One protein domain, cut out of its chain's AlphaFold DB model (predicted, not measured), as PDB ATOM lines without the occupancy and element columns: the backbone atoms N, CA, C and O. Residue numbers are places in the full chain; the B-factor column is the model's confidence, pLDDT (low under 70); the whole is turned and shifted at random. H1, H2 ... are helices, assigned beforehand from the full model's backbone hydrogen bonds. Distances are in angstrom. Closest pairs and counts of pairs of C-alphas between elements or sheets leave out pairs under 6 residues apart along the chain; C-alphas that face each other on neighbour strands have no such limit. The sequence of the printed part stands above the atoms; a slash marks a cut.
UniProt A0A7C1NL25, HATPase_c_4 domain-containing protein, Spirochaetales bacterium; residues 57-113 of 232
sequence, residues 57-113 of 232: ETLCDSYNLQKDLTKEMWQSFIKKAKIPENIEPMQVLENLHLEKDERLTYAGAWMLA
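This is residues 57 to 113 of the 232 residues of the protein "HATPase_c_4 domain-containing protein" of Spirochaetales bacterium (UniProt A0A7C1NL25). Four short helices stand round a common middle at varied angles, joined by loops, and no helix touches another. H4 comes nearest to H2 and to H3, at wide angles, while H1 is apart from the other three; between H3 and H4 the chain makes a small turn, with residues 99 to 100 paired antiparallel with residues 103 to 104. The printed part has 57 residues, with H1, H2, H3 and H4 in that order and no named strand; the class is all helix, though the helices hold 28 residues, under half. The whole is compact, with a radius of gyration of the C-alphas of 10.4 A, and rounded, spanning 27 by 20 by 16 A.

H1, residues 65 to 68, begins with C-alpha 65 at (-53.078, 8.742, 28.010) and is 5.6 A long. H2, residues 71 to 81, is the longest at 15.3 A. H3, residues 89 to 95, measures 10.0 A. H4, residues 106 to 111, measures 8.5 A and ends with C-alpha 111 at (-44.256, 12.226, 35.880).

H1 is apart from H2, H3 and H4. H2 and H3 are only just apart, their closest C-alphas 8.1 A from each other. H2 and H4 are close but not clearly touching, about perpendicular at 88 degrees; their closest C-alphas, of Phe 77 and Met 111, are 7.0 A apart. H3 and H4 are close but not clearly touching, at a steep tilt of 53 degrees, opposite ways; their closest C-alphas, of Leu 93 and Gly 108, are 7.3 A apart. In H2, H3 and H4 every O i to N i+4 pair is within hydrogen-bond range; H1 is too short for such a pair, and its one O i to N i+3 pair is not within range.

The C-alphas of Ser 62 and Asn 86, the two farthest apart, are 28.3 A from each other. The printed part has no cut. The link from H1 to H2 is tight, those from H2 to H3 and from H3 to H4 are short, and no link is long. The mean pLDDT of the printed part is 87.7, and no printed residue is under 70.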
ATOM      1  N   GLU A  57     -48.601   4.386  43.629       79.56
ATOM      2  CA  GLU A  57     -48.912   3.155  42.883       79.56
ATOM      3  C   GLU A  57     -50.414   2.969  42.598       79.56
ATOM      4  O   GLU A  57     -50.811   2.078  41.840       79.56
ATOM      5  N   THR A  58     -51.289   3.787  43.193       84.44
ATOM      6  CA  THR A  58     -52.733   3.694  42.934       84.44
ATOM      7  C   THR A  58     -53.093   4.275  41.571       84.44
ATOM      8  O   THR A  58     -52.428   5.175  41.062       84.44
ATOM      9  N   LEU A  59     -54.155   3.747  40.959       87.56
ATOM     10  CA  LEU A  59     -54.598   4.159  39.626       87.56
ATOM     11  C   LEU A  59     -55.131   5.596  39.633       87.56
ATOM     12  O   LEU A  59     -55.961   5.962  40.466       87.56
ATOM     13  N   CYS A  60     -54.688   6.390  38.663       87.56
ATOM     14  CA  CYS A  60     -55.140   7.755  38.446       87.56
ATOM     15  C   CYS A  60     -56.235   7.776  37.371       87.56
ATOM     16  O   CYS A  60     -55.972   7.987  36.189       87.56
ATOM     17  N   ASP A  61     -57.490   7.586  37.786       86.06
ATOM     18  CA  ASP A  61     -58.636   7.534  36.860       86.06
ATOM     19  C   ASP A  61     -58.891   8.866  36.118       86.06
ATOM     20  O   ASP A  61     -59.629   8.909  35.133       86.06
ATOM     21  N   SER A  62     -58.297   9.969  36.582       85.81
ATOM     22  CA  SER A  62     -58.450  11.300  35.986       85.81
ATOM     23  C   SER A  62     -57.449  11.608  34.869       85.81
ATOM     24  O   SER A  62     -57.614  12.628  34.198       85.81
ATOM     25  N   TYR A  63     -56.440  10.757  34.648       88.19
ATOM     26  CA  TYR A  63     -55.455  10.930  33.581       88.19
ATOM     27  C   TYR A  63     -55.800  10.059  32.369       88.19
ATOM     28  O   TYR A  63     -55.882   8.836  32.466       88.19
ATOM     29  N   ASN A  64     -55.941  10.670  31.193       86.81
ATOM     30  CA  ASN A  64     -56.188   9.961  29.943       86.81
ATOM     31  C   ASN A  64     -54.952   9.999  29.033       86.81
ATOM     32  O   ASN A  64     -54.646  11.037  28.451       86.81
ATOM     33  N   LEU A  65     -54.291   8.853  28.836       83.25
ATOM     34  CA  LEU A  65     -53.078   8.742  28.010       83.25
ATOM     35  C   LEU A  65     -53.231   9.331  26.601       83.25
ATOM     36  O   LEU A  65     -52.341  10.024  26.132       83.25
ATOM     37  N   GLN A  66     -54.369   9.120  25.941       82.25
ATOM     38  CA  GLN A  66     -54.575   9.586  24.565       82.25
ATOM     39  C   GLN A  66     -54.805  11.101  24.463       82.25
ATOM     40  O   GLN A  66     -54.591  11.690  23.407       82.25
ATOM     41  N   LYS A  67     -55.282  11.739  25.539       84.62
ATOM     42  CA  LYS A  67     -55.646  13.165  25.547       84.62
ATOM     43  C   LYS A  67     -54.639  14.045  26.276       84.62
ATOM     44  O   LYS A  67     -54.438  15.187  25.875       84.62
ATOM     45  N   ASP A  68     -54.058  13.540  27.358       85.81
ATOM     46  CA  ASP A  68     -53.237  14.319  28.282       85.81
ATOM     47  C   ASP A  68     -51.732  14.179  28.008       85.81
ATOM     48  O   ASP A  68     -50.978  15.108  28.312       85.81
ATOM     49  N   LEU A  69     -51.284  13.066  27.409       88.06
ATOM     50  CA  LEU A  69     -49.875  12.863  27.074       88.06
ATOM     51  C   LEU A  69     -49.535  13.551  25.749       88.06
ATOM     52  O   LEU A  69     -49.948  13.115  24.675       88.06
ATOM     53  N   THR A  70     -48.722  14.607  25.810       89.56
ATOM     54  CA  THR A  70     -48.167  15.236  24.605       89.56
ATOM     55  C   THR A  70     -46.775  14.702  24.282       89.56
ATOM     56  O   THR A  70     -46.033  14.250  25.161       89.56
ATOM     57  N   LYS A  71     -46.374  14.807  23.010       88.62
ATOM     58  CA  LYS A  71     -45.043  14.387  22.548       88.62
ATOM     59  C   LYS A  71     -43.921  15.117  23.290       88.62
ATOM     60  O   LYS A  71     -42.911  14.509  23.630       88.62
ATOM     61  N   GLU A  72     -44.103  16.400  23.584       89.75
ATOM     62  CA  GLU A  72     -43.122  17.219  24.301       89.75
ATOM     63  C   GLU A  72     -42.953  16.751  25.750       89.75
ATOM     64  O   GLU A  72     -41.843  16.748  26.278       89.75
ATOM     65  N   MET A  73     -44.050  16.344  26.396       89.12
ATOM     66  CA  MET A  73     -44.020  15.813  27.761       89.12
ATOM     67  C   MET A  73     -43.290  14.477  27.801       89.12
ATOM     68  O   MET A  73     -42.401  14.300  28.633       89.12
ATOM     69  N   TRP A  74     -43.586  13.595  26.843       91.00
ATOM     70  CA  TRP A  74     -42.877  12.332  26.685       91.00
ATOM     71  C   TRP A  74     -41.370  12.533  26.478       91.00
ATOM     72  O   TRP A  74     -40.559  11.972  27.209       91.00
ATOM     73  N   GLN A  75     -40.987  13.401  25.537       90.44
ATOM     74  CA  GLN A  75     -39.582  13.714  25.253       90.44
ATOM     75  C   GLN A  75     -38.856  14.311  26.464       90.44
ATOM     76  O   GLN A  75     -37.710  13.964  26.748       90.44
ATOM     77  N   SER A  76     -39.522  15.202  27.200       89.00
ATOM     78  CA  SER A  76     -38.986  15.776  28.436       89.00
ATOM     79  C   SER A  76     -38.753  14.699  29.499       89.00
ATOM     80  O   SER A  76     -37.689  14.676  30.122       89.00
ATOM     81  N   PHE A  77     -39.710  13.782  29.666       90.25
ATOM     82  CA  PHE A  77     -39.630  12.677  30.616       90.25
ATOM     83  C   PHE A  77     -38.451  11.744  30.315       90.25
ATOM     84  O   PHE A  77     -37.570  11.602  31.162       90.25
ATOM     85  N   ILE A  78     -38.358  11.193  29.101       91.81
ATOM     86  CA  ILE A  78     -37.271  10.265  28.741       91.81
ATOM     87  C   ILE A  78     -35.895  10.935  28.809       91.81
ATOM     88  O   ILE A  78     -34.934  10.320  29.269       91.81
ATOM     89  N   LYS A  79     -35.794  12.227  28.460       91.12
ATOM     90  CA  LYS A  79     -34.546  12.993  28.583       91.12
ATOM     91  C   LYS A  79     -34.125  13.155  30.043       91.12
ATOM     92  O   LYS A  79     -32.956  12.947  30.363       91.12
ATOM     93  N   LYS A  80     -35.058  13.526  30.929       86.81
ATOM     94  CA  LYS A  80     -34.803  13.664  32.374       86.81
ATOM     95  C   LYS A  80     -34.449  12.313  33.009       86.81
ATOM     96  O   LYS A  80     -33.515  12.248  33.802       86.81
ATOM     97  N   ALA A  81     -35.144  11.250  32.611       86.12
ATOM     98  CA  ALA A  81     -34.935   9.888  33.095       86.12
ATOM     99  C   ALA A  81     -33.737   9.169  32.440       86.12
ATOM    100  O   ALA A  81     -33.390   8.067  32.853       86.12
ATOM    101  N   LYS A  82     -33.079   9.791  31.448       90.12
ATOM    102  CA  LYS A  82     -31.961   9.219  30.672       90.12
ATOM    103  C   LYS A  82     -32.326   7.899  29.975       90.12
ATOM    104  O   LYS A  82     -31.508   6.985  29.892       90.12
ATOM    105  N   ILE A  83     -33.553   7.815  29.468       89.50
ATOM    106  CA  ILE A  83     -34.092   6.647  28.768       89.50
ATOM    107  C   ILE A  83     -33.838   6.804  27.257       89.50
ATOM    108  O   ILE A  83     -34.088   7.884  26.716       89.50
ATOM    109  N   PRO A  84     -33.348   5.760  26.561       87.81
ATOM    110  CA  PRO A  84     -33.171   5.786  25.110       87.81
ATOM    111  C   PRO A  84     -34.476   6.055  24.339       87.81
ATOM    112  O   PRO A  84     -35.516   5.477  24.639       87.81
ATOM    113  N   GLU A  85     -34.412   6.889  23.294       86.69
ATOM    114  CA  GLU A  85     -35.584   7.290  22.487       86.69
ATOM    115  C   GLU A  85     -36.192   6.159  21.639       86.69
ATOM    116  O   GLU A  85     -37.311   6.285  21.148       86.69
ATOM    117  N   ASN A  86     -35.463   5.060  21.442       87.62
ATOM    118  CA  ASN A  86     -35.874   3.935  20.602       87.62
ATOM    119  C   ASN A  86     -36.745   2.898  21.328       87.62
ATOM    120  O   ASN A  86     -37.104   1.891  20.718       87.62
ATOM    121  N   ILE A  87     -37.039   3.102  22.612       87.31
ATOM    122  CA  ILE A  87     -37.901   2.210  23.390       87.31
ATOM    123  C   ILE A  87     -39.350   2.676  23.235       87.31
ATOM    124  O   ILE A  87     -39.645   3.871  23.272       87.31
ATOM    125  N   GLU A  88     -40.252   1.718  23.044       88.00
ATOM    126  CA  GLU A  88     -41.681   1.989  22.927       88.00
ATOM    127  C   GLU A  88     -42.234   2.574  24.257       88.00
ATOM    128  O   GLU A  88     -41.847   2.108  25.334       88.00
ATOM    129  N   PRO A  89     -43.078   3.628  24.216       87.50
ATOM    130  CA  PRO A  89     -43.544   4.310  25.423       87.50
ATOM    131  C   PRO A  89     -44.257   3.441  26.457       87.50
ATOM    132  O   PRO A  89     -43.976   3.584  27.648       87.50
ATOM    133  N   MET A  90     -45.152   2.546  26.037       86.12
ATOM    134  CA  MET A  90     -45.861   1.656  26.959       86.12
ATOM    135  C   MET A  90     -44.896   0.705  27.663       86.12
ATOM    136  O   MET A  90     -44.976   0.562  28.879       86.12
ATOM    137  N   GLN A  91     -43.904   0.164  26.951       87.56
ATOM    138  CA  GLN A  91     -42.866  -0.676  27.550       87.56
ATOM    139  C   GLN A  91     -42.085   0.059  28.648       87.56
ATOM    140  O   GLN A  91     -41.743  -0.525  29.676       87.56
ATOM    141  N   VAL A  92     -41.777   1.342  28.443       89.06
ATOM    142  CA  VAL A  92     -41.100   2.163  29.458       89.06
ATOM    143  C   VAL A  92     -41.995   2.369  30.681       89.06
ATOM    144  O   VAL A  92     -41.514   2.255  31.807       89.06
ATOM    145  N   LEU A  93     -43.276   2.676  30.472       89.44
ATOM    146  CA  LEU A  93     -44.226   2.910  31.560       89.44
ATOM    147  C   LEU A  93     -44.473   1.646  32.388       89.44
ATOM    148  O   LEU A  93     -44.475   1.729  33.616       89.44
ATOM    149  N   GLU A  94     -44.595   0.492  31.736       87.75
ATOM    150  CA  GLU A  94     -44.731  -0.814  32.385       87.75
ATOM    151  C   GLU A  94     -43.485  -1.156  33.216       87.75
ATOM    152  O   GLU A  94     -43.593  -1.474  34.400       87.75
ATOM    153  N   ASN A  95     -42.288  -1.008  32.633       86.56
ATOM    154  CA  ASN A  95     -41.016  -1.306  33.306       86.56
ATOM    155  C   ASN A  95     -40.766  -0.435  34.544       86.56
ATOM    156  O   ASN A  95     -40.041  -0.841  35.450       86.56
ATOM    157  N   LEU A  96     -41.323   0.776  34.562       85.62
ATOM    158  CA  LEU A  96     -41.233   1.704  35.685       85.62
ATOM    159  C   LEU A  96     -42.426   1.593  36.645       85.62
ATOM    160  O   LEU A  96     -42.514   2.387  37.578       85.62
ATOM    161  N   HIS A  97     -43.344   0.646  36.415       87.06
ATOM    162  CA  HIS A  97     -44.584   0.478  37.179       87.06
ATOM    163  C   HIS A  97     -45.439   1.759  37.255       87.06
ATOM    164  O   HIS A  97     -46.162   2.008  38.219       87.06
ATOM    165  N   LEU A  98     -45.366   2.590  36.212       89.69
ATOM    166  CA  LEU A  98     -46.136   3.829  36.078       89.69
ATOM    167  C   LEU A  98     -47.511   3.593  35.451       89.69
ATOM    168  O   LEU A  98     -48.335   4.505  35.397       89.69
ATOM    169  N   GLU A  99     -47.756   2.380  34.972       89.25
ATOM    170  CA  GLU A  99     -48.967   1.960  34.293       89.25
ATOM    171  C   GLU A  99     -49.391   0.579  34.804       89.25
ATOM    172  O   GLU A  99     -48.554  -0.261  35.144       89.25
ATOM    173  N   LYS A 100     -50.704   0.384  34.915       84.75
ATOM    174  CA  LYS A 100     -51.336  -0.888  35.233       84.75
ATOM    175  C   LYS A 100     -52.720  -0.965  34.585       84.75
ATOM    176  O   LYS A 100     -53.563  -0.094  34.805       84.75
ATOM    177  N   ASP A 101     -52.986  -2.062  33.878       82.94
ATOM    178  CA  ASP A 101     -54.261  -2.330  33.196       82.94
ATOM    179  C   ASP A 101     -54.688  -1.192  32.235       82.94
ATOM    180  O   ASP A 101     -55.822  -0.706  32.288       82.94
ATOM    181  N   GLU A 102     -53.755  -0.737  31.397       80.50
ATOM    182  CA  GLU A 102     -53.837   0.383  30.446       80.50
ATOM    183  C   GLU A 102     -54.126   1.753  31.085       80.50
ATOM    184  O   GLU A 102     -54.547   2.706  30.418       80.50
ATOM    185  N   ARG A 103     -53.900   1.881  32.396       86.06
ATOM    186  CA  ARG A 103     -54.151   3.104  33.166       86.06
ATOM    187  C   ARG A 103     -52.910   3.526  33.924       86.06
ATOM    188  O   ARG A 103     -52.241   2.711  34.550       86.06
ATOM    189  N   LEU A 104     -52.618   4.825  33.910       90.75
ATOM    190  CA  LEU A 104     -51.498   5.338  34.690       90.75
ATOM    191  C   LEU A 104     -51.784   5.244  36.186       90.75
ATOM    192  O   LEU A 104     -52.899   5.497  36.652       90.75
ATOM    193  N   THR A 105     -50.737   4.953  36.942       90.56
ATOM    194  CA  THR A 105     -50.706   5.210  38.377       90.56
ATOM    195  C   THR A 105     -50.614   6.719  38.638       90.56
ATOM    196  O   THR A 105     -50.362   7.512  37.722       90.56
ATOM    197  N   TYR A 106     -50.810   7.167  39.877       86.88
ATOM    198  CA  TYR A 106     -50.579   8.569  40.240       86.88
ATOM    199  C   TYR A 106     -49.124   8.991  40.003       86.88
ATOM    200  O   TYR A 106     -48.906  10.088  39.487       86.88
ATOM    201  N   ALA A 107     -48.147   8.115  40.267       87.19
ATOM    202  CA  ALA A 107     -46.750   8.334  39.893       87.19
ATOM    203  C   ALA A 107     -46.618   8.592  38.387       87.19
ATOM    204  O   ALA A 107     -46.028   9.594  37.977       87.19
ATOM    205  N   GLY A 108     -47.211   7.726  37.559       90.44
ATOM    206  CA  GLY A 108     -47.175   7.866  36.104       90.44
ATOM    207  C   GLY A 108     -47.809   9.166  35.633       90.44
ATOM    208  O   GLY A 108     -47.201   9.926  34.877       90.44
ATOM    209  N   ALA A 109     -49.004   9.464  36.140       90.88
ATOM    210  CA  ALA A 109     -49.735  10.682  35.826       90.88
ATOM    211  C   ALA A 109     -48.939  11.943  36.191       90.88
ATOM    212  O   ALA A 109     -48.911  12.891  35.410       90.88
ATOM    213  N   TRP A 110     -48.268  11.971  37.347       89.38
ATOM    214  CA  TRP A 110     -47.473  13.125  37.773       89.38
ATOM    215  C   TRP A 110     -46.176  13.295  36.994       89.38
ATOM    216  O   TRP A 110     -45.831  14.423  36.636       89.38
ATOM    217  N   MET A 111     -45.467  12.200  36.708       88.75
ATOM    218  CA  MET A 111     -44.256  12.226  35.880       88.75
ATOM    219  C   MET A 111     -44.559  12.709  34.458       88.75
ATOM    220  O   MET A 111     -43.720  13.342  33.815       88.75
ATOM    221  N   LEU A 112     -45.786  12.461  33.999       91.31
ATOM    222  CA  LEU A 112     -46.318  12.885  32.715       91.31
ATOM    223  C   LEU A 112     -47.335  14.026  32.859       91.31
ATOM    224  O   LEU A 112     -48.311  14.071  32.115       91.31
ATOM    225  N   ALA A 113     -47.131  14.969  33.780       90.56
ATOM    226  CA  ALA A 113     -47.957  16.171  33.910       90.56
ATOM    227  C   ALA A 113     -47.120  17.447  33.777       90.56
ATOM    228  O   ALA A 113     -45.996  17.519  34.261       90.56
TER     229      ALA A 113